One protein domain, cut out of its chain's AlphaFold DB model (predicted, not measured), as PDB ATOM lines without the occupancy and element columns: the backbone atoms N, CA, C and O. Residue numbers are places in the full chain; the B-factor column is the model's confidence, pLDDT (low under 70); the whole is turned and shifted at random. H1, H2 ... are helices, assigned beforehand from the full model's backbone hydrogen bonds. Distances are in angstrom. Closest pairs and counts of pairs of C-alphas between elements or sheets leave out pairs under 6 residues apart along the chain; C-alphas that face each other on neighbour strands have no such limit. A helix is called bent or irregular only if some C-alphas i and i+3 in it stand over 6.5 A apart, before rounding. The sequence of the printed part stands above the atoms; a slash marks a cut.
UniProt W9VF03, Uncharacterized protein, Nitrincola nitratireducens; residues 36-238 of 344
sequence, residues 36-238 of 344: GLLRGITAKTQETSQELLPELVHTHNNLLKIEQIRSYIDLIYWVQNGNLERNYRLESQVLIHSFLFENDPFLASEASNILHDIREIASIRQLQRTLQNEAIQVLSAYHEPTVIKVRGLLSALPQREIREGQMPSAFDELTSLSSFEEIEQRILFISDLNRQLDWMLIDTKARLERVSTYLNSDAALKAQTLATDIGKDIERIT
ATOM      1  N   GLY A  36      17.267  87.155 -64.553       80.12
ATOM      2  CA  GLY A  36      18.371  87.010 -63.602       80.12
ATOM      3  C   GLY A  36      17.908  86.488 -62.240       80.12
ATOM      4  O   GLY A  36      18.496  85.541 -61.718       80.12
ATOM      5  N   LEU A  37      16.814  87.039 -61.705       76.88
ATOM      6  CA  LEU A  37      16.216  86.572 -60.452       76.88
ATOM      7  C   LEU A  37      15.722  85.130 -60.554       76.88
ATOM      8  O   LEU A  37      16.010  84.318 -59.676       76.88
ATOM      9  N   LEU A  38      15.033  84.794 -61.647       76.88
ATOM     10  CA  LEU A  38      14.542  83.438 -61.878       76.88
ATOM     11  C   LEU A  38      15.705  82.435 -61.942       76.88
ATOM     12  O   LEU A  38      15.627  81.364 -61.343       76.88
ATOM     13  N   ARG A  39      16.809  82.795 -62.615       78.12
ATOM     14  CA  ARG A  39      18.025  81.968 -62.659       78.12
ATOM     15  C   ARG A  39      18.652  81.790 -61.279       78.12
ATOM     16  O   ARG A  39      19.039  80.672 -60.963       78.12
ATOM     17  N   GLY A  40      18.717  82.844 -60.465       74.38
ATOM     18  CA  GLY A  40      19.231  82.764 -59.093       74.38
ATOM     19  C   GLY A  40      18.414  81.812 -58.219       74.38
ATOM     20  O   GLY A  40      18.975  80.929 -57.575       74.38
ATOM     21  N   ILE A  41      17.083  81.924 -58.265       71.81
ATOM     22  CA  ILE A  41      16.176  81.020 -57.537       71.81
ATOM     23  C   ILE A  41      16.312  79.580 -58.048       71.81
ATOM     24  O   ILE A  41      16.373  78.648 -57.248       71.81
ATOM     25  N   THR A  42      16.399  79.382 -59.367       76.19
ATOM     26  CA  THR A  42      16.546  78.042 -59.963       76.19
ATOM     27  C   THR A  42      17.872  77.395 -59.564       76.19
ATOM     28  O   THR A  42      17.876  76.236 -59.161       76.19
ATOM     29  N   ALA A  43      18.983  78.140 -59.612       74.88
ATOM     30  CA  ALA A  43      20.294  77.646 -59.195       74.88
ATOM     31  C   ALA A  43      20.285  77.213 -57.723       74.88
ATOM     32  O   ALA A  43      20.762  76.132 -57.398       74.88
ATOM     33  N   LYS A  44      19.650  78.003 -56.851       71.75
ATOM     34  CA  LYS A  44      19.590  77.708 -55.415       71.75
ATOM     35  C   LYS A  44      18.623  76.569 -55.062       71.75
ATOM     36  O   LYS A  44      18.862  75.777 -54.153       71.75
ATOM     37  N   THR A  45      17.550  76.429 -55.838       74.12
ATOM     38  CA  THR A  45      16.657  75.257 -55.779       74.12
ATOM     39  C   THR A  45      17.398  73.992 -56.209       74.12
ATOM     40  O   THR A  45      17.196  72.922 -55.637       74.12
ATOM     41  N   GLN A  46      18.277  74.112 -57.204       75.75
ATOM     42  CA  GLN A  46      19.087  73.004 -57.678       75.75
ATOM     43  C   GLN A  46      20.163  72.611 -56.663       75.75
ATOM     44  O   GLN A  46      20.312  71.423 -56.417       75.75
ATOM     45  N   GLU A  47      20.811  73.573 -56.007       72.69
ATOM     46  CA  GLU A  47      21.696  73.347 -54.853       72.69
ATOM     47  C   GLU A  47      20.957  72.612 -53.723       72.69
ATOM     48  O   GLU A  47      21.381  71.544 -53.297       72.69
ATOM     49  N   THR A  48      19.755  73.065 -53.346       72.81
ATOM     50  CA  THR A  48      18.931  72.359 -52.341       72.81
ATOM     51  C   THR A  48      18.601  70.921 -52.767       72.81
ATOM     52  O   THR A  48      18.657  69.993 -51.966       72.81
ATOM     53  N   SER A  49      18.261  70.705 -54.038       71.69
ATOM     54  CA  SER A  49      17.926  69.374 -54.549       71.69
ATOM     55  C   SER A  49      19.145  68.449 -54.654       71.69
ATOM     56  O   SER A  49      19.031  67.251 -54.405       71.69
ATOM     57  N   GLN A  50      20.306  68.989 -55.027       78.56
ATOM     58  CA  GLN A  50      21.528  68.217 -55.253       78.56
ATOM     59  C   GLN A  50      22.319  67.960 -53.971       78.56
ATOM     60  O   GLN A  50      23.049  66.976 -53.918       78.56
ATOM     61  N   GLU A  51      22.173  68.810 -52.958       75.00
ATOM     62  CA  GLU A  51      22.976  68.747 -51.736       75.00
ATOM     63  C   GLU A  51      22.132  68.309 -50.530       75.00
ATOM     64  O   GLU A  51      22.415  67.278 -49.921       75.00
ATOM     65  N   LEU A  52      21.019  68.999 -50.249       74.25
ATOM     66  CA  LEU A  52      20.231  68.767 -49.033       74.25
ATOM     67  C   LEU A  52      19.423  67.465 -49.080       74.25
ATOM     68  O   LEU A  52      19.383  66.727 -48.097       74.25
ATOM     69  N   LEU A  53      18.757  67.165 -50.201       79.81
ATOM     70  CA  LEU A  53      17.951  65.941 -50.295       79.81
ATOM     71  C   LEU A  53      18.809  64.673 -50.170       79.81
ATOM     72  O   LEU A  53      18.453  63.817 -49.356       79.81
ATOM     73  N   PRO A  54      19.930  64.527 -50.901       85.56
ATOM     74  CA  PRO A  54      20.792  63.365 -50.742       85.56
ATOM     75  C   PRO A  54      21.371  63.259 -49.336       85.56
ATOM     76  O   PRO A  54      21.402  62.158 -48.796       85.56
ATOM     77  N   GLU A  55      21.770  64.372 -48.714       82.50
ATOM     78  CA  GLU A  55      22.327  64.360 -47.360       82.50
ATOM     79  C   GLU A  55      21.291  63.968 -46.291       82.50
ATOM     80  O   GLU A  55      21.578  63.156 -45.404       82.50
ATOM     81  N   LEU A  56      20.056  64.466 -46.390       82.56
ATOM     82  CA  LEU A  56      18.966  64.053 -45.502       82.56
ATOM     83  C   LEU A  56      18.620  62.574 -45.687       82.56
ATOM     84  O   LEU A  56      18.434  61.854 -44.704       82.56
ATOM     85  N   VAL A  57      18.569  62.104 -46.935       87.38
ATOM     86  CA  VAL A  57      18.360  60.682 -47.247       87.38
ATOM     87  C   VAL A  57      19.504  59.841 -46.687       87.38
ATOM     88  O   VAL A  57      19.267  58.785 -46.103       87.38
ATOM     89  N   HIS A  58      20.739  60.314 -46.815       87.75
ATOM     90  CA  HIS A  58      21.920  59.651 -46.289       87.75
ATOM     91  C   HIS A  58      21.876  59.534 -44.760       87.75
ATOM     92  O   HIS A  58      22.038  58.439 -44.219       87.75
ATOM     93  N   THR A  59      21.549  60.627 -44.066       88.31
ATOM     94  CA  THR A  59      21.352  60.635 -42.609       88.31
ATOM     95  C   THR A  59      20.242  59.670 -42.203       88.31
ATOM     96  O   THR A  59      20.434  58.851 -41.306       88.31
ATOM     97  N   HIS A  60      19.095  59.710 -42.885       88.81
ATOM     98  CA  HIS A  60      17.975  58.817 -42.604       88.81
ATOM     99  C   HIS A  60      18.361  57.342 -42.771       88.81
ATOM    100  O   HIS A  60      18.089  56.524 -41.892       88.81
ATOM    101  N   ASN A  61      19.064  57.008 -43.854       92.12
ATOM    102  CA  ASN A  61      19.580  55.662 -44.080       92.12
ATOM    103  C   ASN A  61      20.544  55.239 -42.966       92.12
ATOM    104  O   ASN A  61      20.462  54.115 -42.480       92.12
ATOM    105  N   ASN A  62      21.427  56.132 -42.524       92.38
ATOM    106  CA  ASN A  62      22.367  55.847 -41.445       92.38
ATOM    107  C   ASN A  62      21.663  55.648 -40.088       92.38
ATOM    108  O   ASN A  62      22.027  54.735 -39.349       92.38
ATOM    109  N   LEU A  63      20.593  56.392 -39.798       92.81
ATOM    110  CA  LEU A  63      19.747  56.150 -38.622       92.81
ATOM    111  C   LEU A  63      19.045  54.785 -38.682       92.81
ATOM    112  O   LEU A  63      19.024  54.061 -37.687       92.81
ATOM    113  N   LEU A  64      18.529  54.390 -39.851       94.56
ATOM    114  CA  LEU A  64      17.936  53.062 -40.038       94.56
ATOM    115  C   LEU A  64      18.957  51.942 -39.813       94.56
ATOM    116  O   LEU A  64      18.638  50.947 -39.163       94.56
ATOM    117  N   LYS A  65      20.194  52.106 -40.298       94.94
ATOM    118  CA  LYS A  65      21.275  51.145 -40.038       94.94
ATOM    119  C   LYS A  65      21.567  51.018 -38.541       94.94
ATOM    120  O   LYS A  65      21.775  49.905 -38.074       94.94
ATOM    121  N   ILE A  66      21.573  52.121 -37.785       95.50
ATOM    122  CA  ILE A  66      21.775  52.091 -36.324       95.50
ATOM    123  C   ILE A  66      20.680  51.276 -35.638       95.50
ATOM    124  O   ILE A  66      20.985  50.443 -34.784       95.50
ATOM    125  N   GLU A  67      19.423  51.464 -36.037       95.50
ATOM    126  CA  GLU A  67      18.305  50.700 -35.481       95.50
ATOM    127  C   GLU A  67      18.402  49.208 -35.834       95.50
ATOM    128  O   GLU A  67      18.195  48.343 -34.982       95.50
ATOM    129  N   GLN A  68      18.811  48.883 -37.064       96.12
ATOM    130  CA  GLN A  68      19.085  47.500 -37.463       96.12
ATOM    131  C   GLN A  68      20.226  46.885 -36.645       96.12
ATOM    132  O   GLN A  68      20.086  45.771 -36.146       96.12
ATOM    133  N   ILE A  69      21.331  47.612 -36.443       96.56
ATOM    134  CA  ILE A  69      22.449  47.159 -35.603       96.56
ATOM    135  C   ILE A  69      21.967  46.894 -34.175       96.56
ATOM    136  O   ILE A  69      22.276  45.840 -33.621       96.56
ATOM    137  N   ARG A  70      21.174  47.802 -33.593       96.62
ATOM    138  CA  ARG A  70      20.568  47.621 -32.266       96.62
ATOM    139  C   ARG A  70      19.732  46.341 -32.206       96.62
ATOM    140  O   ARG A  70      19.929  45.537 -31.296       96.62
ATOM    141  N   SER A  71      18.855  46.133 -33.187       96.25
ATOM    142  CA  SER A  71      18.023  44.931 -33.280       96.25
ATOM    143  C   SER A  71      18.866  43.655 -33.396       96.25
ATOM    144  O   SER A  71      18.600  42.672 -32.708       96.25
ATOM    145  N   TYR A  72      19.931  43.668 -34.199       95.81
ATOM    146  CA  TYR A  72      20.823  42.520 -34.335       95.81
ATOM    147  C   TYR A  72      21.624  42.224 -33.072       95.81
ATOM    148  O   TYR A  72      21.778  41.055 -32.731       95.81
ATOM    149  N   ILE A  73      22.093  43.243 -32.351       94.69
ATOM    150  CA  ILE A  73      22.754  43.054 -31.052       94.69
ATOM    151  C   ILE A  73      21.799  42.388 -30.064       94.69
ATOM    152  O   ILE A  73      22.193  41.447 -29.373       94.69
ATOM    153  N   ASP A  74      20.537  42.825 -30.032       94.06
ATOM    154  CA  ASP A  74      19.513  42.151 -29.242       94.06
ATOM    155  C   ASP A  74      19.378  40.690 -29.675       94.06
ATOM    156  O   ASP A  74      19.468  39.784 -28.850       94.06
ATOM    157  N   LEU A  75      19.247  40.415 -30.969       94.06
ATOM    158  CA  LEU A  75      19.122  39.040 -31.450       94.06
ATOM    159  C   LEU A  75      20.343  38.175 -31.102       94.06
ATOM    160  O   LEU A  75      20.152  37.031 -30.698       94.06
ATOM    161  N   ILE A  76      21.568  38.706 -31.176       92.00
ATOM    162  CA  ILE A  76      22.802  38.030 -30.726       92.00
ATOM    163  C   ILE A  76      22.722  37.693 -29.230       92.00
ATOM    164  O   ILE A  76      23.100  36.594 -28.822       92.00
ATOM    165  N   TYR A  77      22.198  38.612 -28.420       91.00
ATOM    166  CA  TYR A  77      22.011  38.409 -26.984       91.00
ATOM    167  C   TYR A  77      20.936  37.346 -26.674       91.00
ATOM    168  O   TYR A  77      21.132  36.501 -25.799       91.00
ATOM    169  N   TRP A  78      19.810  37.342 -27.399       89.25
ATOM    170  CA  TRP A  78      18.661  36.465 -27.116       89.25
ATOM    171  C   TRP A  78      18.773  35.059 -27.731       89.25
ATOM    172  O   TRP A  78      18.204  34.107 -27.188       89.25
ATOM    173  N   VAL A  79      19.478  34.900 -28.852       89.56
ATOM    174  CA  VAL A  79      19.542  33.638 -29.601       89.56
ATOM    175  C   VAL A  79      20.361  32.564 -28.884       89.56
ATOM    176  O   VAL A  79      21.470  32.794 -28.408       89.56
ATOM    177  N   GLN A  80      19.841  31.334 -28.881       83.62
ATOM    178  CA  GLN A  80      20.565  30.143 -28.416       83.62
ATOM    179  C   GLN A  80      21.339  29.442 -29.548       83.62
ATOM    180  O   GLN A  80      22.405  28.870 -29.323       83.62
ATOM    181  N   ASN A  81      20.818  29.496 -30.778       86.44
ATOM    182  CA  ASN A  81      21.393  28.831 -31.948       86.44
ATOM    183  C   ASN A  81      22.620  29.584 -32.495       86.44
ATOM    184  O   ASN A  81      22.493  30.676 -33.047       86.44
ATOM    185  N   GLY A  82      23.797  28.955 -32.434       85.38
ATOM    186  CA  GLY A  82      25.053  29.560 -32.892       85.38
ATOM    187  C   GLY A  82      25.082  29.963 -34.372       85.38
ATOM    188  O   GLY A  82      25.767  30.921 -34.726       85.38
ATOM    189  N   ASN A  83      24.312  29.301 -35.244       90.19
ATOM    190  CA  ASN A  83      24.244  29.678 -36.660       90.19
ATOM    191  C   ASN A  83      23.493  31.000 -36.861       90.19
ATOM    192  O   ASN A  83      23.944  31.849 -37.626       90.19
ATOM    193  N   LEU A  84      22.373  31.190 -36.155       91.25
ATOM    194  CA  LEU A  84      21.610  32.439 -36.210       91.25
ATOM    195  C   LEU A  84      22.415  33.594 -35.609       91.25
ATOM    196  O   LEU A  84      22.500  34.656 -36.215       91.25
ATOM    197  N   GLU A  85      23.084  33.360 -34.479       91.38
ATOM    198  CA  GLU A  85      23.966  34.353 -33.859       91.38
ATOM    199  C   GLU A  85      25.076  34.795 -34.818       91.38
ATOM    200  O   GLU A  85      25.315  35.989 -34.995       91.38
ATOM    201  N   ARG A  86      25.733  33.836 -35.484       92.75
ATOM    202  CA  ARG A  86      26.766  34.135 -36.478       92.75
ATOM    203  C   ARG A  86      26.220  35.001 -37.611       92.75
ATOM    204  O   ARG A  86      26.927  35.917 -38.028       92.75
ATOM    205  N   ASN A  87      25.017  34.715 -38.106       94.88
ATOM    206  CA  ASN A  87      24.397  35.497 -39.175       94.88
ATOM    207  C   ASN A  87      24.137  36.935 -38.721       94.88
ATOM    208  O   ASN A  87      24.633  37.855 -39.366       94.88
ATOM    209  N   TYR A  88      23.483  37.131 -37.572       94.88
ATOM    210  CA  TYR A  88      23.232  38.472 -37.035       94.88
ATOM    211  C   TYR A  88      24.524  39.240 -36.769       94.88
ATOM    212  O   TYR A  88      24.624  40.410 -37.120       94.88
ATOM    213  N   ARG A  89      25.561  38.569 -36.254       94.44
ATOM    214  CA  ARG A  89      26.890  39.168 -36.090       94.44
ATOM    215  C   ARG A  89      27.458  39.655 -37.420       94.44
ATOM    216  O   ARG A  89      27.971  40.765 -37.479       94.44
ATOM    217  N   LEU A  90      27.415  38.835 -38.470       95.31
ATOM    218  CA  LEU A  90      27.925  39.220 -39.791       95.31
ATOM    219  C   LEU A  90      27.118  40.381 -40.384       95.31
ATOM    220  O   LEU A  90      27.713  41.317 -40.912       95.31
ATOM    221  N   GLU A  91      25.792  40.359 -40.245       95.38
ATOM    222  CA  GLU A  91      24.917  41.448 -40.687       95.38
ATOM    223  C   GLU A  91      25.241  42.758 -39.951       95.38
ATOM    224  O   GLU A  91      25.475  43.778 -40.601       95.38
ATOM    225  N   SER A  92      25.389  42.730 -38.619       94.31
ATOM    226  CA  SER A  92      25.834  43.906 -37.858       94.31
ATOM    227  C   SER A  92      27.203  44.404 -38.314       94.31
ATOM    228  O   SER A  92      27.394  45.606 -38.470       94.31
ATOM    229  N   GLN A  93      28.159  43.501 -38.553       94.94
ATOM    230  CA  GLN A  93      29.505  43.867 -38.999       94.94
ATOM    231  C   GLN A  93      29.485  44.594 -40.343       94.94
ATOM    232  O   GLN A  93      30.175  45.600 -40.491       94.94
ATOM    233  N   VAL A  94      28.686  44.116 -41.301       94.56
ATOM    234  CA  VAL A  94      28.536  44.760 -42.613       94.56
ATOM    235  C   VAL A  94      27.963  46.167 -42.465       94.56
ATOM    236  O   VAL A  94      28.500  47.110 -43.048       94.56
ATOM    237  N   LEU A  95      26.915  46.332 -41.653       94.75
ATOM    238  CA  LEU A  95      26.312  47.645 -41.419       94.75
ATOM    239  C   LEU A  95      27.295  48.610 -40.750       94.75
ATOM    240  O   LEU A  95      27.442  49.744 -41.205       94.75
ATOM    241  N   ILE A  96      28.012  48.151 -39.724       94.00
ATOM    242  CA  ILE A  96      28.988  48.968 -38.994       94.00
ATOM    243  C   ILE A  96      30.152  49.378 -39.891       94.00
ATOM    244  O   ILE A  96      30.593  50.524 -39.849       94.00
ATOM    245  N   HIS A  97      30.615  48.475 -40.755       93.56
ATOM    246  CA  HIS A  97      31.703  48.771 -41.679       93.56
ATOM    247  C   HIS A  97      31.356  49.907 -42.651       93.56
ATOM    248  O   HIS A  97      32.256  50.614 -43.100       93.56
ATOM    249  N   SER A  98      30.069  50.125 -42.953       91.62
ATOM    250  CA  SER A  98      29.666  51.267 -43.779       91.62
ATOM    251  C   SER A  98      29.983  52.614 -43.120       91.62
ATOM    252  O   SER A  98      30.372  53.537 -43.825       91.62
ATOM    253  N   PHE A  99      29.938  52.702 -41.785       92.00
ATOM    254  CA  PHE A  99      30.285  53.917 -41.039       92.00
ATOM    255  C   PHE A  99      31.793  54.190 -40.980       92.00
ATOM    256  O   PHE A  99      32.199  55.328 -40.781       92.00
ATOM    257  N   LEU A 100      32.638  53.172 -41.178       88.25
ATOM    258  CA  LEU A 100      34.099  53.339 -41.216       88.25
ATOM    259  C   LEU A 100      34.588  54.040 -42.491       88.25
ATOM    260  O   LEU A 100      35.716  54.522 -42.527       88.25
ATOM    261  N   PHE A 101      33.763  54.058 -43.541       87.81
ATOM    262  CA  PHE A 101      34.062  54.732 -44.805       87.81
ATOM    263  C   PHE A 101      33.502  56.155 -44.879       87.81
ATOM    264  O   PHE A 101      33.745  56.851 -45.864       87.81
ATOM    265  N   GLU A 102      32.749  56.579 -43.866       85.38
ATOM    266  CA  GLU A 102      32.249  57.945 -43.768       85.38
ATOM    267  C   GLU A 102      33.410  58.906 -43.495       85.38
ATOM    268  O   GLU A 102      34.330  58.595 -42.736       85.38
ATOM    269  N   ASN A 103      33.352  60.111 -44.064       82.81
ATOM    270  CA  ASN A 103      34.333  61.176 -43.811       82.81
ATOM    271  C   ASN A 103      34.100  61.859 -42.448       82.81
ATOM    272  O   ASN A 103      34.143  63.084 -42.343       82.81
ATOM    273  N   ASP A 104      33.830  61.077 -41.405       89.06
ATOM    274  CA  ASP A 104      33.542  61.560 -40.059       89.06
ATOM    275  C   ASP A 104      34.369  60.772 -39.023       89.06
ATOM    276  O   ASP A 104      34.102  59.591 -38.771       89.06
ATOM    277  N   PRO A 105      35.378  61.410 -38.393       89.81
ATOM    278  CA  PRO A 105      36.232  60.759 -37.402       89.81
ATOM    279  C   PRO A 105      35.479  60.233 -36.175       89.81
ATOM    280  O   PRO A 105      35.883  59.219 -35.601       89.81
ATOM    281  N   PHE A 106      34.401  60.905 -35.759       92.31
ATOM    282  CA  PHE A 106      33.591  60.478 -34.622       92.31
ATOM    283  C   PHE A 106      32.809  59.210 -34.971       92.31
ATOM    284  O   PHE A 106      32.869  58.234 -34.218       92.31
ATOM    285  N   LEU A 107      32.145  59.189 -36.135       93.19
ATOM    286  CA  LEU A 107      31.416  58.003 -36.600       93.19
ATOM    287  C   LEU A 107      32.352  56.809 -36.783       93.19
ATOM    288  O   LEU A 107      32.032  55.717 -36.317       93.19
ATOM    289  N   ALA A 108      33.521  57.011 -37.396       92.75
ATOM    290  CA  ALA A 108      34.496  55.943 -37.596       92.75
ATOM    291  C   ALA A 108      35.015  55.375 -36.259       92.75
ATOM    292  O   ALA A 108      35.110  54.156 -36.090       92.75
ATOM    293  N   SER A 109      35.304  56.249 -35.290       94.62
ATOM    294  CA  SER A 109      35.742  55.847 -33.950       94.62
ATOM    295  C   SER A 109      34.666  55.041 -33.216       94.62
ATOM    296  O   SER A 109      34.935  53.935 -32.744       94.62
ATOM    297  N   GLU A 110      33.432  55.551 -33.135       94.69
ATOM    298  CA  GLU A 110      32.352  54.844 -32.436       94.69
ATOM    299  C   GLU A 110      31.946  53.552 -33.154       94.69
ATOM    300  O   GLU A 110      31.694  52.547 -32.491       94.69
ATOM    301  N   ALA A 111      31.961  53.524 -34.490       94.25
ATOM    302  CA  ALA A 111      31.745  52.307 -35.267       94.25
ATOM    303  C   ALA A 111      32.789  51.230 -34.938       94.25
ATOM    304  O   ALA A 111      32.435  50.068 -34.734       94.25
ATOM    305  N   SER A 112      34.067  51.606 -34.822       94.81
ATOM    306  CA  SER A 112      35.126  50.680 -34.407       94.81
ATOM    307  C   SER A 112      34.896  50.136 -32.991       94.81
ATOM    308  O   SER A 112      35.068  48.937 -32.763       94.81
ATOM    309  N   ASN A 113      34.466  50.988 -32.055       95.69
ATOM    310  CA  ASN A 113      34.155  50.583 -30.681       95.69
ATOM    311  C   ASN A 113      32.972  49.600 -30.639       95.69
ATOM    312  O   ASN A 113      33.091  48.516 -30.078       95.69
ATOM    313  N   ILE A 114      31.867  49.914 -31.320       96.06
ATOM    314  CA  ILE A 114      30.679  49.043 -31.388       96.06
ATOM    315  C   ILE A 114      31.019  47.701 -32.057       96.06
ATOM    316  O   ILE A 114      30.538  46.646 -31.640       96.06
ATOM    317  N   LEU A 115      31.868  47.711 -33.090       95.38
ATOM    318  CA  LEU A 115      32.341  46.490 -33.741       95.38
ATOM    319  C   LEU A 115      33.137  45.598 -32.782       95.38
ATOM    320  O   LEU A 115      33.003  44.370 -32.833       95.38
ATOM    321  N   HIS A 116      33.986  46.202 -31.950       95.88
ATOM    322  CA  HIS A 116      34.722  45.486 -30.916       95.88
ATOM    323  C   HIS A 116      33.755  44.875 -29.896       95.88
ATOM    324  O   HIS A 116      33.804  43.662 -29.691       95.88
ATOM    325  N   ASP A 117      32.801  45.656 -29.387       95.38
ATOM    326  CA  ASP A 117      31.803  45.179 -28.425       95.38
ATOM    327  C   ASP A 117      30.991  43.997 -28.966       95.38
ATOM    328  O   ASP A 117      30.814  42.997 -28.281       95.38
ATOM    329  N   ILE A 118      30.534  44.050 -30.222       94.25
ATOM    330  CA  ILE A 118      29.779  42.947 -30.841       94.25
ATOM    331  C   ILE A 118      30.611  41.669 -30.931       94.25
ATOM    332  O   ILE A 118      30.081  40.564 -30.775       94.25
ATOM    333  N   ARG A 119      31.909  41.796 -31.224       94.44
ATOM    334  CA  ARG A 119      32.812  40.640 -31.272       94.44
ATOM    335  C   ARG A 119      32.993  40.033 -29.888       94.44
ATOM    336  O   ARG A 119      32.963  38.809 -29.794       94.44
ATOM    337  N   GLU A 120      33.123  40.864 -28.862       95.25
ATOM    338  CA  GLU A 120      33.227  40.421 -27.469       95.25
ATOM    339  C   GLU A 120      31.916  39.815 -26.947       95.25
ATOM    340  O   GLU A 120      31.916  38.728 -26.379       95.25
ATOM    341  N   ILE A 121      30.762  40.416 -27.240       93.94
ATOM    342  CA  ILE A 121      29.448  39.835 -26.921       93.94
ATOM    343  C   ILE A 121      29.337  38.434 -27.540       93.94
ATOM    344  O   ILE A 121      28.990  37.472 -26.857       93.94
ATOM    345  N   ALA A 122      29.682  38.283 -28.822       91.94
ATOM    346  CA  ALA A 122      29.643  36.985 -29.492       91.94
ATOM    347  C   ALA A 122      30.680  35.984 -28.937       91.94
ATOM    348  O   ALA A 122      30.400  34.785 -28.867       91.94
ATOM    349  N   SER A 123      31.875  36.444 -28.542       93.75
ATOM    350  CA  SER A 123      32.906  35.581 -27.948       93.75
ATOM    351  C   SER A 123      32.435  35.027 -26.597       93.75
ATOM    352  O   SER A 123      32.509  33.814 -26.376       93.75
ATOM    353  N   ILE A 124      31.839  35.877 -25.754       94.50
ATOM    354  CA  ILE A 124      31.261  35.502 -24.460       94.50
ATOM    355  C   ILE A 124      30.120  34.499 -24.654       94.50
ATOM    356  O   ILE A 124      30.105  33.459 -23.996       94.50
ATOM    357  N   ARG A 125      29.197  34.737 -25.597       91.88
ATOM    358  CA  ARG A 125      28.099  33.792 -25.899       91.88
ATOM    359  C   ARG A 125      28.619  32.422 -26.327       91.88
ATOM    360  O   ARG A 125      28.103  31.388 -25.893       91.88
ATOM    361  N   GLN A 126      29.663  32.395 -27.153       92.12
ATOM    362  CA  GLN A 126      30.295  31.148 -27.567       92.12
ATOM    363  C   GLN A 126      30.963  30.419 -26.393       92.12
ATOM    364  O   GLN A 126      30.845  29.192 -26.293       92.12
ATOM    365  N   LEU A 127      31.625  31.155 -25.500       93.38
ATOM    366  CA  LEU A 127      32.231  30.601 -24.292       93.38
ATOM    367  C   LEU A 127      31.166  30.015 -23.354       93.38
ATOM    368  O   LEU A 127      31.294  28.864 -22.945       93.38
ATOM    369  N   GLN A 128      30.069  30.736 -23.104       92.62
ATOM    370  CA  GLN A 128      28.942  30.250 -22.299       92.62
ATOM    371  C   GLN A 128      28.363  28.937 -22.838       92.62
ATOM    372  O   GLN A 128      28.137  28.003 -22.070       92.62
ATOM    373  N   ARG A 129      28.162  28.833 -24.160       90.19
ATOM    374  CA  ARG A 129      27.714  27.582 -24.798       90.19
ATOM    375  C   ARG A 129      28.699  26.441 -24.587       90.19
ATOM    376  O   ARG A 129      28.283  25.318 -24.324       90.19
ATOM    377  N   THR A 130      29.990  26.725 -24.731       92.81
ATOM    378  CA  THR A 130      31.050  25.724 -24.572       92.81
ATOM    379  C   THR A 130      31.054  25.189 -23.141       92.81
ATOM    380  O   THR A 130      30.937  23.985 -22.945       92.81
ATOM    381  N   LEU A 131      31.033  26.081 -22.147       92.44
ATOM    382  CA  LEU A 131      30.979  25.726 -20.727       92.44
ATOM    383  C   LEU A 131      29.714  24.944 -20.356       92.44
ATOM    384  O   LEU A 131      29.792  23.967 -19.612       92.44
ATOM    385  N   GLN A 132      28.554  25.344 -20.886       90.69
ATOM    386  CA  GLN A 132      27.290  24.643 -20.652       90.69
ATOM    387  C   GLN A 132      27.319  23.233 -21.256       90.69
ATOM    388  O   GLN A 132      26.914  22.276 -20.599       90.69
ATOM    389  N   ASN A 133      27.822  23.086 -22.484       91.69
ATOM    390  CA  ASN A 133      27.951  21.785 -23.140       91.69
ATOM    391  C   ASN A 133      28.938  20.874 -22.404       91.69
ATOM    392  O   ASN A 133      28.653  19.691 -22.234       91.69
ATOM    393  N   GLU A 134      30.058  21.418 -21.928       92.31
ATOM    394  CA  GLU A 134      31.033  20.681 -21.119       92.31
ATOM    395  C   GLU A 134      30.411  20.219 -19.791       92.31
ATOM    396  O   GLU A 134      30.530  19.046 -19.442       92.31
ATOM    397  N   ALA A 135      29.646  21.073 -19.100       89.25
ATOM    398  CA  ALA A 135      28.908  20.678 -17.895       89.25
ATOM    399  C   ALA A 135      27.871  19.568 -18.175       89.25
ATOM    400  O   ALA A 135      27.775  18.593 -17.424       89.25
ATOM    401  N   ILE A 136      27.126  19.663 -19.283       90.19
ATOM    402  CA  ILE A 136      26.183  18.620 -19.727       90.19
ATOM    403  C   ILE A 136      26.916  17.308 -20.045       90.19
ATOM    404  O   ILE A 136      26.411  16.227 -19.724       90.19
ATOM    405  N   GLN A 137      28.096  17.385 -20.663       91.56
ATOM    406  CA  GLN A 137      28.915  16.224 -20.998       91.56
ATOM    407  C   GLN A 137      29.428  15.519 -19.739       91.56
ATOM    408  O   GLN A 137      29.330  14.294 -19.666       91.56
ATOM    409  N   VAL A 138      29.892  16.257 -18.728       89.06
ATOM    410  CA  VAL A 138      30.292  15.676 -17.433       89.06
ATOM    411  C   VAL A 138      29.103  14.968 -16.769       89.06
ATOM    412  O   VAL A 138      29.221  13.813 -16.364       89.06
ATOM    413  N   LEU A 139      27.918  15.592 -16.761       87.50
ATOM    414  CA  LEU A 139      26.690  14.976 -16.238       87.50
ATOM    415  C   LEU A 139      26.257  13.726 -17.024       87.50
ATOM    416  O   LEU A 139      25.566  12.867 -16.480       87.50
ATOM    417  N   SER A 140      26.647  13.589 -18.296       87.62
ATOM    418  CA  SER A 140      26.272  12.436 -19.126       87.62
ATOM    419  C   SER A 140      26.927  11.116 -18.703       87.62
ATOM    420  O   SER A 140      26.400  10.056 -19.039       87.62
ATOM    421  N   ALA A 141      28.019  11.172 -17.932       88.38
ATOM    422  CA  ALA A 141      28.683   9.990 -17.386       88.38
ATOM    423  C   ALA A 141      27.852   9.283 -16.295       88.38
ATOM    424  O   ALA A 141      28.064   8.101 -16.017       88.38
ATOM    425  N   TYR A 142      26.879   9.981 -15.704       87.12
ATOM    426  CA  TYR A 142      26.059   9.490 -14.600       87.12
ATOM    427  C   TYR A 142      24.652   9.103 -15.084       87.12
ATOM    428  O   TYR A 142      24.031   9.794 -15.891       87.12
ATOM    429  N   HIS A 143      24.135   7.984 -14.568       86.75
ATOM    430  CA  HIS A 143      22.841   7.407 -14.971       86.75
ATOM    431  C   HIS A 143      21.757   7.532 -13.888       86.75
ATOM    432  O   HIS A 143      20.678   6.954 -14.011       86.75
ATOM    433  N   GLU A 144      22.033   8.274 -12.817       86.69
ATOM    434  CA  GLU A 144      21.085   8.463 -11.725       86.69
ATOM    435  C   GLU A 144      19.874   9.305 -12.179       86.69
ATOM    436  O   GLU A 144      20.043  10.284 -12.913       86.69
ATOM    437  N   PRO A 145      18.639   8.975 -11.747       84.94
ATOM    438  CA  PRO A 145      17.430   9.699 -12.158       84.94
ATOM    439  C   PRO A 145      17.464  11.209 -11.869       84.94
ATOM    440  O   PRO A 145      16.960  12.006 -12.665       84.94
ATOM    441  N   THR A 146      18.078  11.609 -10.753       83.62
ATOM    442  CA  THR A 146      18.284  13.011 -10.351       83.62
ATOM    443  C   THR A 146      19.216  13.730 -11.326       83.62
ATOM    444  O   THR A 146      18.869  14.790 -11.850       83.62
ATOM    445  N   VAL A 147      20.338  13.105 -11.686       84.81
ATOM    446  CA  VAL A 147      21.302  13.631 -12.665       84.81
ATOM    447  C   VAL A 147      20.681  13.765 -14.055       84.81
ATOM    448  O   VAL A 147      20.868  14.784 -14.721       84.81
ATOM    449  N   ILE A 148      19.872  12.792 -14.483       86.44
ATOM    450  CA  ILE A 148      19.147  12.863 -15.763       86.44
ATOM    451  C   ILE A 148      18.206  14.076 -15.791       86.44
ATOM    452  O   ILE A 148      18.152  14.786 -16.801       86.44
ATOM    453  N   LYS A 149      17.493  14.339 -14.688       86.00
ATOM    454  CA  LYS A 149      16.605  15.501 -14.547       86.00
ATOM    455  C   LYS A 149      17.389  16.812 -14.605       86.00
ATOM    456  O   LYS A 149      16.998  17.701 -15.360       86.00
ATOM    457  N   VAL A 150      18.499  16.928 -13.870       85.19
ATOM    458  CA  VAL A 150      19.319  18.153 -13.879       85.19
ATOM    459  C   VAL A 150      19.970  18.384 -15.240       85.19
ATOM    460  O   VAL A 150      19.936  19.503 -15.740       85.19
ATOM    461  N   ARG A 151      20.470  17.335 -15.899       88.12
ATOM    462  CA  ARG A 151      20.984  17.417 -17.273       88.12
ATOM    463  C   ARG A 151      19.919  17.933 -18.242       88.12
ATOM    464  O   ARG A 151      20.208  18.806 -19.055       88.12
ATOM    465  N   GLY A 152      18.692  17.416 -18.143       85.75
ATOM    466  CA  GLY A 152      17.557  17.878 -18.946       85.75
ATOM    467  C   GLY A 152      17.247  19.357 -18.712       85.75
ATOM    468  O   GLY A 152      17.157  20.121 -19.671       85.75
ATOM    469  N   LEU A 153      17.175  19.778 -17.445       85.81
ATOM    470  CA  LEU A 153      16.973  21.182 -17.072       85.81
ATOM    471  C   LEU A 153      18.095  22.076 -17.606       85.81
ATOM    472  O   LEU A 153      17.813  23.068 -18.270       85.81
ATOM    473  N   LEU A 154      19.358  21.699 -17.393       84.88
ATOM    474  CA  LEU A 154      20.513  22.466 -17.854       84.88
ATOM    475  C   LEU A 154      20.559  22.572 -19.382       84.88
ATOM    476  O   LEU A 154      20.939  23.617 -19.891       84.88
ATOM    477  N   SER A 155      20.143  21.534 -20.114       85.62
ATOM    478  CA  SER A 155      20.067  21.569 -21.583       85.62
ATOM    479  C   SER A 155      18.930  22.440 -22.127       85.62
ATOM    480  O   SER A 155      19.044  22.975 -23.227       85.62
ATOM    481  N   ALA A 156      17.842  22.589 -21.367       85.75
ATOM    482  CA  ALA A 156      16.685  23.394 -21.753       85.75
ATOM    483  C   ALA A 156      16.808  24.864 -21.317       85.75
ATOM    484  O   ALA A 156      16.160  25.732 -21.903       85.75
ATOM    485  N   LEU A 157      17.625  25.146 -20.299       84.50
ATOM    486  CA  LEU A 157      17.825  26.491 -19.770       84.50
ATOM    487  C   LEU A 157      18.601  27.372 -20.767       84.50
ATOM    488  O   LEU A 157      19.722  27.028 -21.166       84.50
ATOM    489  N   PRO A 158      18.054  28.541 -21.151       84.56
ATOM    490  CA  PRO A 158      18.812  29.562 -21.864       84.56
ATOM    491  C   PRO A 158      20.028  29.992 -21.039       84.56
ATOM    492  O   PRO A 158      19.902  30.242 -19.843       84.56
ATOM    493  N   GLN A 159      21.189  30.181 -21.675       83.94
ATOM    494  CA  GLN A 159      22.426  30.533 -20.957       83.94
ATOM    495  C   GLN A 159      22.269  31.795 -20.097       83.94
ATOM    496  O   GLN A 159      22.845  31.869 -19.020       83.94
ATOM    497  N   ARG A 160      21.450  32.762 -20.535       81.75
ATOM    498  CA  ARG A 160      21.192  34.028 -19.822       81.75
ATOM    499  C   ARG A 160      20.419  33.878 -18.500       81.75
ATOM    500  O   ARG A 160      20.370  34.817 -17.707       81.75
ATOM    501  N   GLU A 161      19.745  32.741 -18.319       84.00
ATOM    502  CA  GLU A 161      18.936  32.425 -17.131       84.00
ATOM    503  C   GLU A 161      19.769  31.681 -16.079       84.00
ATOM    504  O   GLU A 161      19.339  31.533 -14.941       84.00
ATOM    505  N   ILE A 162      20.993  31.270 -16.430       82.75
ATOM    506  CA  ILE A 162      21.961  30.688 -15.500       82.75
ATOM    507  C   ILE A 162      22.558  31.832 -14.668       82.75
ATOM    508  O   ILE A 162      23.516  32.488 -15.082       82.75
ATOM    509  N   ARG A 163      21.944  32.112 -13.514       81.00
ATOM    510  CA  ARG A 163      22.363  33.164 -12.576       81.00
ATOM    511  C   ARG A 163      22.510  32.610 -11.166       81.00
ATOM    512  O   ARG A 163      21.743  31.746 -10.737       81.00
ATOM    513  N   GLU A 164      23.479  33.152 -10.438       70.00
ATOM    514  CA  GLU A 164      23.689  32.865  -9.021       70.00
ATOM    515  C   GLU A 164      22.387  33.105  -8.228       70.00
ATOM    516  O   GLU A 164      21.741  34.148  -8.360       70.00
ATOM    517  N   GLY A 165      21.951  32.101  -7.461       67.25
ATOM    518  CA  GLY A 165      20.700  32.139  -6.689       67.25
ATOM    519  C   GLY A 165      19.407  31.861  -7.472       67.25
ATOM    520  O   GLY A 165      18.341  31.816  -6.864       67.25
ATOM    521  N   GLN A 166      19.470  31.650  -8.793       69.00
ATOM    522  CA  GLN A 166      18.317  31.258  -9.629       69.00
ATOM    523  C   GLN A 166      18.400  29.808 -10.125       69.00
ATOM    524  O   GLN A 166      17.546  29.357 -10.893       69.00
ATOM    525  N   MET A 167      19.413  29.064  -9.681       69.56
ATOM    526  CA  MET A 167      19.564  27.659 -10.033       69.56
ATOM    527  C   MET A 167      18.445  26.830  -9.383       69.56
ATOM    528  O   MET A 167      18.124  27.046  -8.213       69.56
ATOM    529  N   PRO A 168      17.826  25.885 -10.113       70.25
ATOM    530  CA  PRO A 168      16.819  24.998  -9.544       70.25
ATOM    531  C   PRO A 168      17.355  24.263  -8.310       70.25
ATOM    532  O   PRO A 168      18.475  23.767  -8.352       70.25
ATOM    533  N   SER A 169      16.525  24.067  -7.282       72.06
ATOM    534  CA  SER A 169      16.872  23.268  -6.087       72.06
ATOM    535  C   SER A 169      17.320  21.833  -6.406       72.06
ATOM    536  O   SER A 169      17.944  21.168  -5.591       72.06
ATOM    537  N   ALA A 170      17.047  21.356  -7.624       67.94
ATOM    538  CA  ALA A 170      17.575  20.099  -8.142       67.94
ATOM    539  C   ALA A 170      19.117  20.080  -8.258       67.94
ATOM    540  O   ALA A 170      19.690  19.000  -8.335       67.94
ATOM    541  N   PHE A 171      19.792  21.237  -8.272       74.38
ATOM    542  CA  PHE A 171      21.257  21.316  -8.230       74.38
ATOM    543  C   PHE A 171      21.826  21.009  -6.838       74.38
ATOM    544  O   PHE A 171      22.913  20.443  -6.761       74.38
ATOM    545  N   ASP A 172      21.079  21.269  -5.760       77.12
ATOM    546  CA  ASP A 172      21.505  20.938  -4.389       77.12
ATOM    547  C   ASP A 172      21.597  19.412  -4.183       77.12
ATOM    548  O   ASP A 172      22.431  18.910  -3.425       77.12
ATOM    549  N   GLU A 173      20.780  18.655  -4.924       76.00
ATOM    550  CA  GLU A 173      20.781  17.186  -4.940       76.00
ATOM    551  C   GLU A 173      22.035  16.587  -5.613       76.00
ATOM    552  O   GLU A 173      22.272  15.387  -5.487       76.00
ATOM    553  N   LEU A 174      22.851  17.394  -6.309       77.38
ATOM    554  CA  LEU A 174      24.080  16.946  -6.984       77.38
ATOM    555  C   LEU A 174      25.340  17.037  -6.116       77.38
ATOM    556  O   LEU A 174      26.403  16.601  -6.556       77.38
ATOM    557  N   THR A 175      25.237  17.567  -4.895       79.06
ATOM    558  CA  THR A 175      26.368  17.776  -3.966       79.06
ATOM    559  C   THR A 175      27.136  16.497  -3.612       79.06
ATOM    560  O   THR A 175      28.282  16.562  -3.172       79.06
ATOM    561  N   SER A 176      26.536  15.324  -3.823       77.31
ATOM    562  CA  SER A 176      27.155  14.014  -3.605       77.31
ATOM    563  C   SER A 176      28.060  13.543  -4.752       77.31
ATOM    564  O   SER A 176      28.774  12.550  -4.590       77.31
ATOM    565  N   LEU A 177      28.049  14.215  -5.910       81.69
ATOM    566  CA  LEU A 177      28.860  13.829  -7.063       81.69
ATOM    567  C   LEU A 177      30.315  14.275  -6.900       81.69
ATOM    568  O   LEU A 177      30.603  15.424  -6.584       81.69
ATOM    569  N   SER A 178      31.255  13.394  -7.249       81.19
ATOM    570  CA  SER A 178      32.691  13.717  -7.253       81.19
ATOM    571  C   SER A 178      33.063  14.844  -8.223       81.19
ATOM    572  O   SER A 178      34.082  15.496  -8.041       81.19
ATOM    573  N   SER A 179      32.255  15.058  -9.265       84.50
ATOM    574  CA  SER A 179      32.427  16.124 -10.256       84.50
ATOM    575  C   SER A 179      31.588  17.373  -9.955       84.50
ATOM    576  O   SER A 179      31.473  18.244 -10.816       84.50
ATOM    577  N   PHE A 180      30.942  17.448  -8.783       84.44
ATOM    578  CA  PHE A 180      30.050  18.554  -8.429       84.44
ATOM    579  C   PHE A 180      30.777  19.901  -8.436       84.44
ATOM    580  O   PHE A 180      30.304  20.832  -9.079       84.44
ATOM    581  N   GLU A 181      31.959  19.969  -7.819       86.31
ATOM    582  CA  GLU A 181      32.774  21.189  -7.749       86.31
ATOM    583  C   GLU A 181      33.117  21.731  -9.149       86.31
ATOM    584  O   GLU A 181      33.032  22.930  -9.398       86.31
ATOM    585  N   GLU A 182      33.429  20.849 -10.105       87.88
ATOM    586  CA  GLU A 182      33.730  21.249 -11.483       87.88
ATOM    587  C   GLU A 182      32.494  21.831 -12.194       87.88
ATOM    588  O   GLU A 182      32.582  22.836 -12.903       87.88
ATOM    589  N   ILE A 183      31.323  21.218 -12.004       86.44
ATOM    590  CA  ILE A 183      30.060  21.680 -12.597       86.44
ATOM    591  C   ILE A 183      29.630  23.013 -11.973       86.44
ATOM    592  O   ILE A 183      29.225  23.927 -12.694       86.44
ATOM    593  N   GLU A 184      29.755  23.139 -10.654       86.56
ATOM    594  CA  GLU A 184      29.453  24.355  -9.901       86.56
ATOM    595  C   GLU A 184      30.334  25.523 -10.361       86.56
ATOM    596  O   GLU A 184      29.809  26.579 -10.723       86.56
ATOM    597  N   GLN A 185      31.651  25.320 -10.466       89.00
ATOM    598  CA  GLN A 185      32.578  26.341 -10.968       89.00
ATOM    599  C   GLN A 185      32.205  26.818 -12.377       89.00
ATOM    600  O   GLN A 185      32.201  28.021 -12.646       89.00
ATOM    601  N   ARG A 186      31.838  25.898 -13.279       90.12
ATOM    602  CA  ARG A 186      31.414  26.242 -14.648       90.12
ATOM    603  C   ARG A 186      30.126  27.065 -14.658       90.12
ATOM    604  O   ARG A 186      30.020  28.014 -15.432       90.12
ATOM    605  N   ILE A 187      29.162  26.731 -13.804       86.81
ATOM    606  CA  ILE A 187      27.889  27.454 -13.674       86.81
ATOM    607  C   ILE A 187      28.107  28.858 -13.106       86.81
ATOM    608  O   ILE A 187      27.572  29.824 -13.653       86.81
ATOM    609  N   LEU A 188      28.916  28.981 -12.051       88.81
ATOM    610  CA  LEU A 188      29.285  30.275 -11.478       88.81
ATOM    611  C   LEU A 188      30.002  31.146 -12.512       88.81
ATOM    612  O   LEU A 188      29.686  32.327 -12.649       88.81
ATOM    613  N   PHE A 189      30.890  30.553 -13.312       92.69
ATOM    614  CA  PHE A 189      31.570  31.272 -14.382       92.69
ATOM    615  C   PHE A 189      30.605  31.722 -15.495       92.69
ATOM    616  O   PHE A 189      30.684  32.861 -15.945       92.69
ATOM    617  N   ILE A 190      29.625  30.897 -15.892       91.19
ATOM    618  CA  ILE A 190      28.559  31.321 -16.823       91.19
ATOM    619  C   ILE A 190      27.749  32.495 -16.244       91.19
ATOM    620  O   ILE A 190      27.413  33.423 -16.985       91.19
ATOM    621  N   SER A 191      27.453  32.473 -14.941       90.75
ATOM    622  CA  SER A 191      26.743  33.555 -14.249       90.75
ATOM    623  C   SER A 191      27.536  34.870 -14.259       90.75
ATOM    624  O   SER A 191      26.965  35.925 -14.541       90.75
ATOM    625  N   ASP A 192      28.849  34.824 -14.022       92.44
ATOM    626  CA  ASP A 192      29.713  36.011 -14.116       92.44
ATOM    627  C   ASP A 192      29.765  36.564 -15.552       92.44
ATOM    628  O   ASP A 192      29.548  37.757 -15.784       92.44
ATOM    629  N   LEU A 193      29.897  35.676 -16.543       94.31
ATOM    630  CA  LEU A 193      29.824  36.042 -17.959       94.31
ATOM    631  C   LEU A 193      28.479  36.692 -18.326       94.31
ATOM    632  O   LEU A 193      28.457  37.625 -19.125       94.31
ATOM    633  N   ASN A 194      27.359  36.257 -17.736       93.00
ATOM    634  CA  ASN A 194      26.056  36.903 -17.942       93.00
ATOM    635  C   ASN A 194      26.045  38.342 -17.420       93.00
ATOM    636  O   ASN A 194      25.521  39.233 -18.088       93.00
ATOM    637  N   ARG A 195      26.653  38.589 -16.257       92.19
ATOM    638  CA  ARG A 195      26.769  39.941 -15.700       92.19
ATOM    639  C   ARG A 195      27.624  40.842 -16.590       92.19
ATOM    640  O   ARG A 195      27.256  41.995 -16.818       92.19
ATOM    641  N   GLN A 196      28.740  40.321 -17.100       94.44
ATOM    642  CA  GLN A 196      29.588  41.043 -18.048       94.44
ATOM    643  C   GLN A 196      28.824  41.372 -19.338       94.44
ATOM    644  O   GLN A 196      28.832  42.519 -19.782       94.44
ATOM    645  N   LEU A 197      28.117  40.388 -19.899       94.62
ATOM    646  CA  LEU A 197      27.319  40.536 -21.115       94.62
ATOM    647  C   LEU A 197      26.209  41.586 -20.953       94.62
ATOM    648  O   LEU A 197      26.009  42.402 -21.850       94.62
ATOM    649  N   ASP A 198      25.514  41.593 -19.811       93.69
ATOM    650  CA  ASP A 198      24.469  42.577 -19.498       93.69
ATOM    651  C   ASP A 198      25.039  44.004 -19.494       93.69
ATOM    652  O   ASP A 198      24.452  44.914 -20.085       93.69
ATOM    653  N   TRP A 199      26.203  44.202 -18.866       95.00
ATOM    654  CA  TRP A 199      26.873  45.503 -18.850       95.00
ATOM    655  C   TRP A 199      27.300  45.942 -20.256       95.00
ATOM    656  O   TRP A 199      27.023  47.077 -20.646       95.00
ATOM    657  N   MET A 200      27.907  45.041 -21.034       95.44
ATOM    658  CA  MET A 200      28.327  45.332 -22.409       95.44
ATOM    659  C   MET A 200      27.138  45.696 -23.294       95.44
ATOM    660  O   MET A 200      27.187  46.694 -24.004       95.44
ATOM    661  N   LEU A 201      26.036  44.946 -23.207       95.25
ATOM    662  CA  LEU A 201      24.820  45.233 -23.965       95.25
ATOM    663  C   LEU A 201      24.298  46.648 -23.677       95.25
ATOM    664  O   LEU A 201      23.916  47.369 -24.600       95.25
ATOM    665  N   ILE A 202      24.279  47.044 -22.402       96.19
ATOM    666  CA  ILE A 202      23.838  48.379 -21.986       96.19
ATOM    667  C   ILE A 202      24.788  49.457 -22.530       96.19
ATOM    668  O   ILE A 202      24.308  50.438 -23.104       96.19
ATOM    669  N   ASP A 203      26.108  49.280 -22.401       96.25
ATOM    670  CA  ASP A 203      27.095  50.253 -22.895       96.25
ATOM    671  C   ASP A 203      27.034  50.404 -24.423       96.25
ATOM    672  O   ASP A 203      26.935  51.522 -24.935       96.25
ATOM    673  N   THR A 204      26.986  49.295 -25.165       96.31
ATOM    674  CA  THR A 204      26.897  49.315 -26.631       96.31
ATOM    675  C   THR A 204      25.596  49.964 -27.108       96.31
ATOM    676  O   THR A 204      25.600  50.745 -28.063       96.31
ATOM    677  N   LYS A 205      24.466  49.726 -26.428       96.50
ATOM    678  CA  LYS A 205      23.205  50.421 -26.737       96.50
ATOM    679  C   LYS A 205      23.284  51.919 -26.462       96.50
ATOM    680  O   LYS A 205      22.766  52.702 -27.261       96.50
ATOM    681  N   ALA A 206      23.947  52.323 -25.378       96.12
ATOM    682  CA  ALA A 206      24.183  53.731 -25.073       96.12
ATOM    683  C   ALA A 206      25.100  54.398 -26.113       96.12
ATOM    684  O   ALA A 206      24.855  55.543 -26.495       96.12
ATOM    685  N   ARG A 207      26.114  53.688 -26.628       95.50
ATOM    686  CA  ARG A 207      26.943  54.141 -27.764       95.50
ATOM    687  C   ARG A 207      26.106  54.369 -29.014       95.50
ATOM    688  O   ARG A 207      26.160  55.456 -29.580       95.50
ATOM    689  N   LEU A 208      25.279  53.397 -29.398       96.00
ATOM    690  CA  LEU A 208      24.378  53.528 -30.550       96.00
ATOM    691  C   LEU A 208      23.425  54.721 -30.410       96.00
ATOM    692  O   LEU A 208      23.189  55.430 -31.385       96.00
ATOM    693  N   GLU A 209      22.926  54.987 -29.202       95.38
ATOM    694  CA  GLU A 209      22.087  56.162 -28.938       95.38
ATOM    695  C   GLU A 209      22.854  57.480 -29.118       95.38
ATOM    696  O   GLU A 209      22.325  58.431 -29.696       95.38
ATOM    697  N   ARG A 210      24.124  57.539 -28.690       94.56
ATOM    698  CA  ARG A 210      24.983  58.711 -28.928       94.56
ATOM    699  C   ARG A 210      25.233  58.938 -30.414       94.56
ATOM    700  O   ARG A 210      25.124  60.075 -30.863       94.56
ATOM    701  N   VAL A 211      25.518  57.879 -31.176       94.44
ATOM    702  CA  VAL A 211      25.696  57.974 -32.635       94.44
ATOM    703  C   VAL A 211      24.403  58.449 -33.307       94.44
ATOM    704  O   VAL A 211      24.440  59.359 -34.130       94.44
ATOM    705  N   SER A 212      23.247  57.905 -32.909       94.69
ATOM    706  CA  SER A 212      21.930  58.341 -33.398       94.69
ATOM    707  C   SER A 212      21.664  59.821 -33.103       94.69
ATOM    708  O   SER A 212      21.275  60.588 -33.986       94.69
ATOM    709  N   THR A 213      21.927  60.253 -31.867       93.94
ATOM    710  CA  THR A 213      21.756  61.651 -31.445       93.94
ATOM    711  C   THR A 213      22.682  62.585 -32.222       93.94
ATOM    712  O   THR A 213      22.253  63.652 -32.656       93.94
ATOM    713  N   TYR A 214      23.935  62.175 -32.436       93.12
ATOM    714  CA  TYR A 214      24.912  62.928 -33.216       93.12
ATOM    715  C   TYR A 214      24.462  63.116 -34.670       93.12
ATOM    716  O   TYR A 214      24.413  64.251 -35.135       93.12
ATOM    717  N   LEU A 215      24.042  62.043 -35.352       91.00
ATOM    718  CA  LEU A 215      23.540  62.117 -36.732       91.00
ATOM    719  C   LEU A 215      22.309  63.023 -36.857       91.00
ATOM    720  O   LEU A 215      22.223  63.824 -37.785       91.00
ATOM    721  N   ASN A 216      21.370  62.928 -35.911       89.62
ATOM    722  CA  ASN A 216      20.197  63.802 -35.885       89.62
ATOM    723  C   ASN A 216      20.580  65.273 -35.673       89.62
ATOM    724  O   ASN A 216      20.035  66.151 -36.342       89.62
ATOM    725  N   SER A 217      21.506  65.550 -34.752       88.88
ATOM    726  CA  SER A 217      21.952  66.916 -34.467       88.88
ATOM    727  C   SER A 217      22.740  67.520 -35.628       88.88
ATOM    728  O   SER A 217      22.533  68.691 -35.934       88.88
ATOM    729  N   ASP A 218      23.627  66.754 -36.266       85.94
ATOM    730  CA  ASP A 218      24.408  67.223 -37.416       85.94
ATOM    731  C   ASP A 218      23.491  67.550 -38.599       85.94
ATOM    732  O   ASP A 218      23.532  68.660 -39.132       85.94
ATOM    733  N   ALA A 219      22.564  66.647 -38.931       82.75
ATOM    734  CA  ALA A 219      21.589  66.889 -39.988       82.75
ATOM    735  C   ALA A 219      20.677  68.085 -39.683       82.75
ATOM    736  O   ALA A 219      20.391  68.886 -40.575       82.75
ATOM    737  N   ALA A 220      20.248  68.253 -38.427       81.62
ATOM    738  CA  ALA A 220      19.463  69.413 -38.018       81.62
ATOM    739  C   ALA A 220      20.261  70.722 -38.147       81.62
ATOM    740  O   ALA A 220      19.732  71.714 -38.649       81.62
ATOM    741  N   LEU A 221      21.532  70.728 -37.736       85.56
ATOM    742  CA  LEU A 221      22.402  71.903 -37.808       85.56
ATOM    743  C   LEU A 221      22.721  72.275 -39.260       85.56
ATOM    744  O   LEU A 221      22.655  73.453 -39.622       85.56
ATOM    745  N   LYS A 222      22.995  71.295 -40.121       80.06
ATOM    746  CA  LYS A 222      23.193  71.521 -41.560       80.06
ATOM    747  C   LYS A 222      21.927  72.019 -42.243       80.06
ATOM    748  O   LYS A 222      21.968  73.028 -42.942       80.06
ATOM    749  N   ALA A 223      20.779  71.406 -41.962       78.38
ATOM    750  CA  ALA A 223      19.499  71.890 -42.472       78.38
ATOM    751  C   ALA A 223      19.217  73.332 -42.015       78.38
ATOM    752  O   ALA A 223      18.756  74.152 -42.809       78.38
ATOM    753  N   GLN A 224      19.533  73.670 -40.759       82.81
ATOM    754  CA  GLN A 224      19.367  75.021 -40.231       82.81
ATOM    755  C   GLN A 224      20.310  76.023 -40.905       82.81
ATOM    756  O   GLN A 224      19.852  77.075 -41.343       82.81
ATOM    757  N   THR A 225      21.607  75.720 -40.989       82.38
ATOM    758  CA  THR A 225      22.601  76.611 -41.611       82.38
ATOM    759  C   THR A 225      22.251  76.873 -43.074       82.38
ATOM    760  O   THR A 225      22.105  78.037 -43.459       82.38
ATOM    761  N   LEU A 226      21.943  75.828 -43.846       72.75
ATOM    762  CA  LEU A 226      21.526  75.970 -45.239       72.75
ATOM    763  C   LEU A 226      20.216  76.766 -45.372       72.75
ATOM    764  O   LEU A 226      20.123  77.674 -46.198       72.75
ATOM    765  N   ALA A 227      19.215  76.500 -44.525       77.19
ATOM    766  CA  ALA A 227      17.967  77.266 -44.521       77.19
ATOM    767  C   ALA A 227      18.201  78.748 -44.187       77.19
ATOM    768  O   ALA A 227      17.580  79.621 -44.800       77.19
ATOM    769  N   THR A 228      19.112  79.056 -43.257       82.50
ATOM    770  CA  THR A 228      19.462  80.447 -42.939       82.50
ATOM    771  C   THR A 228      20.177  81.146 -44.091       82.50
ATOM    772  O   THR A 228      19.908  82.322 -44.340       82.50
ATOM    773  N   ASP A 229      21.027  80.438 -44.834       78.38
ATOM    774  CA  ASP A 229      21.744  80.998 -45.982       78.38
ATOM    775  C   ASP A 229      20.832  81.164 -47.207       78.38
ATOM    776  O   ASP A 229      20.929  82.152 -47.942       78.38
ATOM    777  N   ILE A 230      19.870  80.261 -47.404       76.19
ATOM    778  CA  ILE A 230      18.791  80.434 -48.384       76.19
ATOM    779  C   ILE A 230      17.914  81.632 -47.998       76.19
ATOM    780  O   ILE A 230      17.656  82.494 -48.840       76.19
ATOM    781  N   GLY A 231      17.505  81.728 -46.730       73.69
ATOM    782  CA  GLY A 231      16.654  82.806 -46.227       73.69
ATOM    783  C   GLY A 231      17.263  84.195 -46.431       73.69
ATOM    784  O   GLY A 231      16.608  85.073 -46.994       73.69
ATOM    785  N   LYS A 232      18.537  84.379 -46.058       79.06
ATOM    786  CA  LYS A 232      19.257  85.655 -46.242       79.06
ATOM    787  C   LYS A 232      19.348  86.073 -47.709       79.06
ATOM    788  O   LYS A 232      19.214  87.257 -48.024       79.06
ATOM    789  N   ASP A 233      19.564  85.127 -48.616       76.44
ATOM    790  CA  ASP A 233      19.686  85.448 -50.037       76.44
ATOM    791  C   ASP A 233      18.335  85.736 -50.695       76.44
ATOM    792  O   ASP A 233      18.243  86.660 -51.505       76.44
ATOM    793  N   ILE A 234      17.270  85.030 -50.301       77.44
ATOM    794  CA  ILE A 234      15.900  85.361 -50.723       77.44
ATOM    795  C   ILE A 234      15.525  86.765 -50.244       77.44
ATOM    796  O   ILE A 234      14.937  87.535 -51.007       77.44
ATOM    797  N   GLU A 235      15.884  87.126 -49.010       78.62
ATOM    798  CA  GLU A 235      15.611  88.458 -48.471       78.62
ATOM    799  C   GLU A 235      16.322  89.547 -49.286       78.62
ATOM    800  O   GLU A 235      15.680  90.508 -49.720       78.62
ATOM    801  N   ARG A 236      17.613  89.363 -49.596       78.94
ATOM    802  CA  ARG A 236      18.372  90.285 -50.460       78.94
ATOM    803  C   ARG A 236      17.759  90.402 -51.855       78.94
ATOM    804  O   ARG A 236      17.557  91.515 -52.341       78.94
ATOM    805  N   ILE A 237      17.426  89.276 -52.487       79.06
ATOM    806  CA  ILE A 237      16.775  89.242 -53.806       79.06
ATOM    807  C   ILE A 237      15.449  90.010 -53.775       79.06
ATOM    808  O   ILE A 237      15.185  90.837 -54.651       79.06
ATOM    809  N   THR A 238      14.632  89.776 -52.749       78.69
ATOM    810  CA  THR A 238      13.323  90.418 -52.600       78.69
ATOM    811  C   THR A 238      13.471  91.923 -52.391       78.69
ATOM    812  O   THR A 238      12.798  92.700 -53.069       78.69
TER     813      THR A 238
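This is residues 36 to 238 of the 344 residues of an uncharacterized protein of Nitrincola nitratireducens (UniProt W9VF03). What is the main shape? It is a long rod of helices: H6 runs along most of it, with H1 beside it toward the end that holds residues 36 and 238 and H3 beside it toward the other end, near H4 and H5. H2 packs on H1b and H3, and H1b, H2, H3 and H6 make an up-and-down bundle, each running against the one before. What makes it up? The printed part has 203 residues with six named helices, H1 to H6 in order, and no named strand: all helix, extended, radius of gyration of the C-alphas 26.4 A, spans 94 by 27 by 23 A.

Where is the longest helix? H6, residues 180 to 238, measures 86.0 A and ends at C-alpha 238 (13.323, 90.418, -52.600). Where are the others? H1, residues 36 to 78, begins at C-alpha 36 (18.371, 87.010, -63.602); assigned as one helix by its hydrogen bonds, it is bent, with C-alphas 50 and 53 6.5 A apart, into H1a, residues 36 to 50, and H1b, residues 53 to 78. H2 is residues 82 to 99, H3 105 to 140, 52.6 A long, H4 145 to 156 and H5 169 to 174.

What does H6 touch? With residues 183 to 211 alone it touches H3, closest C-alphas Ala 135 and Ile 183, 5.5 A, and with residues 201 to 219 alone H1b, Leu 63 and Ser 212, 6.1 A; H1a is close but not clearly touching. What of the rest? H2 forms hairpins with H1b and H3, H3 one with H4, and H4 touches H5 at a steep tilt of 55 degrees, closest C-alphas Val 150 and Ala 170, 6.3 A. How are the backbones? Every O i to N i+4 pair is within hydrogen-bond range in H1a, H1b, H3, H4 and H6, 13 of 14 in H2 and 0 of 2 in H5, where 2 of 3 O i to N i+3 pairs are.

How large is it? The C-alphas farthest apart, of Gly 36 and Ser 176, are 94.9 A apart. Are there cuts, long links or weak places? The printed part has no cut, the link H4 to H5 is long, and residues 165 to 167 and 170 have pLDDT under 70.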